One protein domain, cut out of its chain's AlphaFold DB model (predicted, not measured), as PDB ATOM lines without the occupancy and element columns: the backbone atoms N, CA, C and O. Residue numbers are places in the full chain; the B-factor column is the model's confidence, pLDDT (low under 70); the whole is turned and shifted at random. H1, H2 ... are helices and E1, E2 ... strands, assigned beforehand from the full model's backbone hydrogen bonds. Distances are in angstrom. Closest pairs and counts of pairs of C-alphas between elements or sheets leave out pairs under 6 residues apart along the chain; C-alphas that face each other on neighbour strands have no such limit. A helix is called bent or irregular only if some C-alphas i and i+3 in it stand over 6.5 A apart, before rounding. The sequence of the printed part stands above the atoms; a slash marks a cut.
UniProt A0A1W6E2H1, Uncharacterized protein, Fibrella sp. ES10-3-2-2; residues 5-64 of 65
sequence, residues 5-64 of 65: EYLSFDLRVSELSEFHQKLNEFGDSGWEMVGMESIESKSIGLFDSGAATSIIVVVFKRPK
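AT A GLANCE: This is residues 5 to 64 of the 65 residues of an uncharacterized protein of Fibrella sp. ES10-3-2-2 (UniProt A0A1W6E2H1). A narrow sheet of three antiparallel strands, twisted but only just, has one helix, H1, lying along one of its faces, while the other face is bare. At one end the loop of the hairpin of E2 and E3 reaches beyond the rest, and its residues 44 to 49 stick out and add to the length. The printed part has 60 residues, with the named elements E1, H1, E2 and E3 in that order along the chain; the sheet's order is E1, E3, E2, and the class is mixed, helices and strands. The whole is loose, with a radius of gyration of the C-alphas of 14.3 A, and spans 47 by 21 by 11 A.

HOW THE PARTS SIT: E1, residues 5 to 12, is an edge strand and the antiparallel neighbour of the inner strand E3, residues 53 to 63, at 162 degrees between their directions; N 7 and O 60 are within hydrogen-bond range at 3.0 A, and N 58 and O 9 at 3.1 A. H1, residues 13 to 28, is on the sheet at a height of 9.1 A, making two layers, a helix layer on one face of a sheet. It lies over E1, and only just not over E3 as well, with 13 of its C-alphas falling on E1 and 2 on E3; on the local plane it runs along the strands, at 7 degrees to E1. The closest C-alphas of H1 and E3 are those of Val 13 and Ser 54, 5.7 A apart, and those of E1 and H1 are Leu 11 and Phe 19, 7.0 A apart. H1 has a kink of 35 degrees near residue 20 and is irregular, with C-alphas 14 and 17 8.4 A apart; 10 of its 12 O i to N i+4 pairs are within hydrogen-bond range. E2, residues 32 to 41, is the other edge strand and forms a hairpin with E3, antiparallel at 162 degrees, with N 39 and O 55 at 2.7 A and N 57 and O 37 at 2.8 A, both within hydrogen-bond range. E1, H1 and E2 form a split strand-helix-strand unit, two strands running the same way with E3 between them in the sheet, and its crossover is right-handed.

IN THESE COORDINATES: E1 begins at C-alpha 5, (137.785, 176.572, 117.787), and measures 24.1 A from first to last C-alpha. H1 measures 22.8 A and ends at C-alpha 28, (145.439, 172.074, 130.852). E2 measures 26.9 A. E3, the longest strand by residues, measures 33.0 A and ends at C-alpha 63, (143.535, 174.419, 116.984).

THE WHOLE: The two C-alphas farthest apart, those of Leu 46 and Lys 64, are 47.1 A apart. The printed part has no cut. The links E1 to H1 and H1 to E2 are tight, and E2 to E3, with 11 residues between, is long. Residues 41 to 54 have pLDDT under 70, and the mean of the printed part is 78.1.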
ATOM      1  N   GLU A   5     138.955 176.615 116.916       92.81
ATOM      2  CA  GLU A   5     137.785 176.572 117.787       92.81
ATOM      3  C   GLU A   5     137.892 177.699 118.801       92.81
ATOM      4  O   GLU A   5     138.986 177.986 119.284       92.81
ATOM      5  N   TYR A   6     136.761 178.327 119.113       91.44
ATOM      6  CA  TYR A   6     136.672 179.407 120.086       91.44
ATOM      7  C   TYR A   6     135.665 179.035 121.165       91.44
ATOM      8  O   TYR A   6     134.627 178.444 120.864       91.44
ATOM      9  N   LEU A   7     135.974 179.397 122.403       90.38
ATOM     10  CA  LEU A   7     135.111 179.191 123.557       90.38
ATOM     11  C   LEU A   7     135.079 180.472 124.382       90.38
ATOM     12  O   LEU A   7     136.110 181.108 124.582       90.38
ATOM     13  N   SER A   8     133.900 180.855 124.854       89.38
ATOM     14  CA  SER A   8     133.727 182.008 125.730       89.38
ATOM     15  C   SER A   8     132.819 181.660 126.892       89.38
ATOM     16  O   SER A   8     131.856 180.914 126.707       89.38
ATOM     17  N   PHE A   9     133.086 182.236 128.056       85.81
ATOM     18  CA  PHE A   9     132.181 182.165 129.195       85.81
ATOM     19  C   PHE A   9     132.178 183.478 129.967       85.81
ATOM     20  O   PHE A   9     133.172 184.209 129.991       85.81
ATOM     21  N   ASP A  10     131.029 183.759 130.568       84.75
ATOM     22  CA  ASP A  10     130.788 184.877 131.459       84.75
ATOM     23  C   ASP A  10     130.828 184.428 132.923       84.75
ATOM     24  O   ASP A  10     130.491 183.294 133.267       84.75
ATOM     25  N   LEU A  11     131.301 185.319 133.787       79.94
ATOM     26  CA  LEU A  11     131.495 185.062 135.211       79.94
ATOM     27  C   LEU A  11     131.166 186.317 135.989       79.94
ATOM     28  O   LEU A  11     131.468 187.421 135.534       79.94
ATOM     29  N   ARG A  12     130.653 186.183 137.207       79.19
ATOM     30  CA  ARG A  12     130.534 187.341 138.095       79.19
ATOM     31  C   ARG A  12     131.866 187.602 138.786       79.19
ATOM     32  O   ARG A  12     132.568 186.672 139.169       79.19
ATOM     33  N   VAL A  13     132.185 188.869 139.048       70.31
ATOM     34  CA  VAL A  13     133.380 189.230 139.842       70.31
ATOM     35  C   VAL A  13     133.359 188.589 141.240       70.31
ATOM     36  O   VAL A  13     134.408 188.283 141.801       70.31
ATOM     37  N   SER A  14     132.176 188.309 141.792       76.50
ATOM     38  CA  SER A  14     132.031 187.579 143.059       76.50
ATOM     39  C   SER A  14     132.520 186.123 143.008       76.50
ATOM     40  O   SER A  14     132.693 185.515 144.059       76.50
ATOM     41  N   GLU A  15     132.748 185.562 141.819       79.44
ATOM     42  CA  GLU A  15     133.081 184.149 141.571       79.44
ATOM     43  C   GLU A  15     134.542 183.978 141.093       79.44
ATOM     44  O   GLU A  15     134.883 183.034 140.382       79.44
ATOM     45  N   LEU A  16     135.444 184.878 141.506       78.50
ATOM     46  CA  LEU A  16     136.870 184.877 141.124       78.50
ATOM     47  C   LEU A  16     137.607 183.550 141.388       78.50
ATOM     48  O   LEU A  16     138.522 183.194 140.647       78.50
ATOM     49  N   SER A  17     137.237 182.801 142.428       83.75
ATOM     50  CA  SER A  17     137.832 181.483 142.689       83.75
ATOM     51  C   SER A  17     137.451 180.457 141.621       83.75
ATOM     52  O   SER A  17     138.305 179.698 141.168       83.75
ATOM     53  N   GLU A  18     136.187 180.466 141.184       83.31
ATOM     54  CA  GLU A  18     135.700 179.605 140.102       83.31
ATOM     55  C   GLU A  18     136.333 180.009 138.766       83.31
ATOM     56  O   GLU A  18     136.689 179.151 137.958       83.31
ATOM     57  N   PHE A  19     136.562 181.312 138.564       82.62
ATOM     58  CA  PHE A  19     137.292 181.815 137.406       82.62
ATOM     59  C   PHE A  19     138.701 181.230 137.309       82.62
ATOM     60  O   PHE A  19     139.052 180.660 136.277       82.62
ATOM     61  N   HIS A  20     139.500 181.337 138.375       83.81
ATOM     62  CA  HIS A  20     140.864 180.803 138.372       83.81
ATOM     63  C   HIS A  20     140.893 179.291 138.148       83.81
ATOM     64  O   HIS A  20     141.763 178.799 137.433       83.81
ATOM     65  N   GLN A  21     139.933 178.557 138.715       88.81
ATOM     66  CA  GLN A  21     139.821 177.124 138.475       88.81
ATOM     67  C   GLN A  21     139.555 176.826 136.992       88.81
ATOM     68  O   GLN A  21     140.300 176.058 136.387       88.81
ATOM     69  N   LYS A  22     138.563 177.488 136.383       85.81
ATOM     70  CA  LYS A  22     138.237 177.314 134.961       85.81
ATOM     71  C   LYS A  22     139.396 177.705 134.045       85.81
ATOM     72  O   LYS A  22     139.667 176.993 133.085       85.81
ATOM     73  N   LEU A  23     140.111 178.799 134.340       85.25
ATOM     74  CA  LEU A  23     141.306 179.194 133.582       85.25
ATOM     75  C   LEU A  23     142.343 178.062 133.535       85.25
ATOM     76  O   LEU A  23     142.874 177.774 132.463       85.25
ATOM     77  N   ASN A  24     142.607 177.427 134.679       88.94
ATOM     78  CA  ASN A  24     143.553 176.315 134.764       88.94
ATOM     79  C   ASN A  24     143.044 175.092 133.990       88.94
ATOM     80  O   ASN A  24     143.779 174.554 133.171       88.94
ATOM     81  N   GLU A  25     141.776 174.708 134.169       90.75
ATOM     82  CA  GLU A  25     141.168 173.570 133.461       90.75
ATOM     83  C   GLU A  25     141.225 173.734 131.932       90.75
ATOM     84  O   GLU A  25     141.530 172.785 131.201       90.75
ATOM     85  N   PHE A  26     140.964 174.944 131.427       89.38
ATOM     86  CA  PHE A  26     141.058 175.242 130.000       89.38
ATOM     87  C   PHE A  26     142.510 175.253 129.510       89.38
ATOM     88  O   PHE A  26     142.784 174.682 128.452       89.38
ATOM     89  N   GLY A  27     143.436 175.825 130.286       86.50
ATOM     90  CA  GLY A  27     144.869 175.788 129.986       86.50
ATOM     91  C   GLY A  27     145.411 174.359 129.882       86.50
ATOM     92  O   GLY A  27     146.048 174.018 128.885       86.50
ATOM     93  N   ASP A  28     145.069 173.497 130.842       91.00
ATOM     94  CA  ASP A  28     145.439 172.074 130.852       91.00
ATOM     95  C   ASP A  28     144.827 171.302 129.669       91.00
ATOM     96  O   ASP A  28     145.408 170.341 129.166       91.00
ATOM     97  N   SER A  29     143.672 171.754 129.173       89.56
ATOM     98  CA  SER A  29     142.979 171.186 128.010       89.56
ATOM     99  C   SER A  29     143.483 171.726 126.660       89.56
ATOM    100  O   SER A  29     142.874 171.455 125.620       89.56
ATOM    101  N   GLY A  30     144.568 172.511 126.656       90.56
ATOM    102  CA  GLY A  30     145.187 173.063 125.448       90.56
ATOM    103  C   GLY A  30     144.455 174.268 124.852       90.56
ATOM    104  O   GLY A  30     144.645 174.583 123.676       90.56
ATOM    105  N   TRP A  31     143.601 174.934 125.632       93.44
ATOM    106  CA  TRP A  31     142.992 176.196 125.229       93.44
ATOM    107  C   TRP A  31     143.899 177.375 125.574       93.44
ATOM    108  O   TRP A  31     144.392 177.513 126.690       93.44
ATOM    109  N   GLU A  32     144.054 178.285 124.622       91.12
ATOM    110  CA  GLU A  32     144.790 179.531 124.787       91.12
ATOM    111  C   GLU A  32     143.815 180.684 125.009       91.12
ATOM    112  O   GLU A  32     142.952 180.947 124.169       91.12
ATOM    113  N   MET A  33     143.963 181.413 126.112       89.69
ATOM    114  CA  MET A  33     143.205 182.643 126.340       89.69
ATOM    115  C   MET A  33     143.653 183.729 125.353       89.69
ATOM    116  O   MET A  33     144.843 184.006 125.211       89.69
ATOM    117  N   VAL A  34     142.692 184.360 124.678       91.31
ATOM    118  CA  VAL A  34     142.940 185.405 123.667       91.31
ATOM    119  C   VAL A  34     142.390 186.767 124.047       91.31
ATOM    120  O   VAL A  34     142.794 187.766 123.456       91.31
ATOM    121  N   GLY A  35     141.482 186.823 125.017       87.06
ATOM    122  CA  GLY A  35     140.904 188.078 125.468       87.06
ATOM    123  C   GLY A  35     140.122 187.915 126.757       87.06
ATOM    124  O   GLY A  35     139.553 186.857 127.024       87.06
ATOM    125  N   MET A  36     140.102 188.985 127.540       87.25
ATOM    126  CA  MET A  36     139.318 189.124 128.757       87.25
ATOM    127  C   MET A  36     138.768 190.545 128.785       87.25
ATOM    128  O   MET A  36     139.528 191.499 128.619       87.25
ATOM    129  N   GLU A  37     137.466 190.685 129.000       83.62
ATOM    130  CA  GLU A  37     136.797 191.979 129.089       83.62
ATOM    131  C   GLU A  37     135.858 192.004 130.294       83.62
ATOM    132  O   GLU A  37     135.125 191.051 130.550       83.62
ATOM    133  N   SER A  38     135.903 193.094 131.059       79.50
ATOM    134  CA  SER A  38     135.002 193.315 132.189       79.50
ATOM    135  C   SER A  38     133.858 194.214 131.744       79.50
ATOM    136  O   SER A  38     134.071 195.371 131.391       79.50
ATOM    137  N   ILE A  39     132.642 193.686 131.792       79.62
ATOM    138  CA  ILE A  39     131.405 194.400 131.515       79.62
ATOM    139  C   ILE A  39     130.821 194.856 132.850       79.62
ATOM    140  O   ILE A  39     130.281 194.065 133.628       79.62
ATOM    141  N   GLU A  40     130.922 196.155 133.117       72.44
ATOM    142  CA  GLU A  40     130.227 196.794 134.232       72.44
ATOM    143  C   GLU A  40     128.827 197.217 133.776       72.44
ATOM    144  O   GLU A  40     128.658 198.221 133.080       72.44
ATOM    145  N   SER A  41     127.798 196.463 134.167       64.50
ATOM    146  CA  SER A  41     126.422 196.900 133.933       64.50
ATOM    147  C   SER A  41     125.992 197.850 135.050       64.50
ATOM    148  O   SER A  41     125.703 197.433 136.174       64.50
ATOM    149  N   LYS A  42     125.944 199.156 134.758       55.62
ATOM    150  CA  LYS A  42     125.193 200.110 135.584       55.62
ATOM    151  C   LYS A  42     123.728 200.034 135.169       55.62
ATOM    152  O   LYS A  42     123.358 200.558 134.123       55.62
ATOM    153  N   SER A  43     122.895 199.388 135.981       53.22
ATOM    154  CA  SER A  43     121.441 199.391 135.800       53.22
ATOM    155  C   SER A  43     120.909 200.828 135.852       53.22
ATOM    156  O   SER A  43     120.863 201.440 136.915       53.22
ATOM    157  N   ILE A  44     120.518 201.387 134.705       49.78
ATOM    158  CA  ILE A  44     119.866 202.700 134.609       49.78
ATOM    159  C   ILE A  44     118.349 202.455 134.592       49.78
ATOM    160  O   ILE A  44     117.749 202.317 133.530       49.78
ATOM    161  N   GLY A  45     117.713 202.315 135.759       43.81
ATOM    162  CA  GLY A  45     116.272 202.049 135.836       43.81
ATOM    163  C   GLY A  45     115.649 202.477 137.162       43.81
ATOM    164  O   GLY A  45     116.228 202.253 138.215       43.81
ATOM    165  N   LEU A  46     114.445 203.065 137.099       49.00
ATOM    166  CA  LEU A  46     113.651 203.638 138.208       49.00
ATOM    167  C   LEU A  46     113.307 202.684 139.379       49.00
ATOM    168  O   LEU A  46     112.663 203.107 140.335       49.00
ATOM    169  N   PHE A  47     113.724 201.421 139.317       50.69
ATOM    170  CA  PHE A  47     113.622 200.443 140.396       50.69
ATOM    171  C   PHE A  47     115.037 200.021 140.773       50.69
ATOM    172  O   PHE A  47     115.560 199.014 140.299       50.69
ATOM    173  N   ASP A  48     115.677 200.865 141.574       48.31
ATOM    174  CA  ASP A  48     117.038 200.665 142.044       48.31
ATOM    175  C   ASP A  48     117.063 199.560 143.109       48.31
ATOM    176  O   ASP A  48     116.810 199.791 144.291       48.31
ATOM    177  N   SER A  49     117.319 198.325 142.676       42.06
ATOM    178  CA  SER A  49     117.731 197.229 143.557       42.06
ATOM    179  C   SER A  49     119.257 197.058 143.600       42.06
ATOM    180  O   SER A  49     119.738 195.998 143.993       42.06
ATOM    181  N   GLY A  50     120.026 198.096 143.231       45.75
ATOM    182  CA  GLY A  50     121.384 198.351 143.727       45.75
ATOM    183  C   GLY A  50     122.471 197.297 143.482       45.75
ATOM    184  O   GLY A  50     123.547 197.408 144.063       45.75
ATOM    185  N   ALA A  51     122.248 196.274 142.658       50.56
ATOM    186  CA  ALA A  51     123.280 195.290 142.353       50.56
ATOM    187  C   ALA A  51     124.039 195.712 141.091       50.56
ATOM    188  O   ALA A  51     123.603 195.441 139.974       50.56
ATOM    189  N   ALA A  52     125.185 196.377 141.266       54.56
ATOM    190  CA  ALA A  52     126.165 196.520 140.195       54.56
ATOM    191  C   ALA A  52     126.660 195.116 139.811       54.56
ATOM    192  O   ALA A  52     127.449 194.502 140.531       54.56
ATOM    193  N   THR A  53     126.165 194.567 138.703       61.94
ATOM    194  CA  THR A  53     126.640 193.284 138.186       61.94
ATOM    195  C   THR A  53     127.864 193.543 137.318       61.94
ATOM    196  O   THR A  53     127.772 193.994 136.179       61.94
ATOM    197  N   SER A  54     129.037 193.295 137.896       68.25
ATOM    198  CA  SER A  54     130.292 193.242 137.147       68.25
ATOM    199  C   SER A  54     130.475 191.821 136.625       68.25
ATOM    200  O   SER A  54     130.549 190.876 137.419       68.25
ATOM    201  N   ILE A  55     130.488 191.673 135.302       78.50
ATOM    202  CA  ILE A  55     130.646 190.393 134.611       78.50
ATOM    203  C   ILE A  55     131.981 190.405 133.874       78.50
ATOM    204  O   ILE A  55     132.296 191.364 133.182       78.50
ATOM    205  N   ILE A  56     132.760 189.341 133.997       82.12
ATOM    206  CA  ILE A  56     133.979 189.124 133.226       82.12
ATOM    207  C   ILE A  56     133.645 188.151 132.104       82.12
ATOM    208  O   ILE A  56     133.144 187.061 132.366       82.12
ATOM    209  N   VAL A  57     133.955 188.528 130.869       85.06
ATOM    210  CA  VAL A  57     133.893 187.654 129.698       85.06
ATOM    211  C   VAL A  57     135.311 187.273 129.318       85.06
ATOM    212  O   VAL A  57     136.152 188.146 129.107       85.06
ATOM    213  N   VAL A  58     135.582 185.976 129.210       88.06
ATOM    214  CA  VAL A  58     136.885 185.472 128.758       88.06
ATOM    215  C   VAL A  58     136.706 184.640 127.508       88.06
ATOM    216  O   VAL A  58     135.757 183.865 127.398       88.06
ATOM    217  N   VAL A  59     137.618 184.821 126.558       90.50
ATOM    218  CA  VAL A  59     137.624 184.140 125.268       90.50
ATOM    219  C   VAL A  59     138.891 183.310 125.142       90.50
ATOM    220  O   VAL A  59     140.002 183.790 125.376       90.50
ATOM    221  N   PHE A  60     138.708 182.071 124.710       92.06
ATOM    222  CA  PHE A  60     139.741 181.089 124.449       92.06
ATOM    223  C   PHE A  60     139.711 180.657 122.991       92.06
ATOM    224  O   PHE A  60     138.659 180.672 122.348       92.06
ATOM    225  N   LYS A  61     140.858 180.214 122.485       93.44
ATOM    226  CA  LYS A  61     140.979 179.526 121.202       93.44
ATOM    227  C   LYS A  61     141.774 178.234 121.354       93.44
ATOM    228  O   LYS A  61     142.636 178.139 122.221       93.44
ATOM    229  N   ARG A  62     141.561 177.281 120.456       92.12
ATOM    230  CA  ARG A  62     142.477 176.152 120.245       92.12
ATOM    231  C   ARG A  62     142.491 175.717 118.778       92.12
ATOM    232  O   ARG A  62     141.532 176.016 118.054       92.12
ATOM    233  N   PRO A  63     143.543 175.032 118.306       88.81
ATOM    234  CA  PRO A  63     143.535 174.419 116.984       88.81
ATOM    235  C   PRO A  63     142.417 173.376 116.903       88.81
ATOM    236  O   PRO A  63     142.261 172.559 117.805       88.81
ATOM    237  N   LYS A  64     141.635 173.414 115.825       81.38
ATOM    238  CA  LYS A  64     140.661 172.369 115.519       81.38
ATOM    239  C   LYS A  64     141.391 171.216 114.837       81.38
ATOM    240  O   LYS A  64     142.007 171.448 113.793       81.38
TER     241      LYS A  64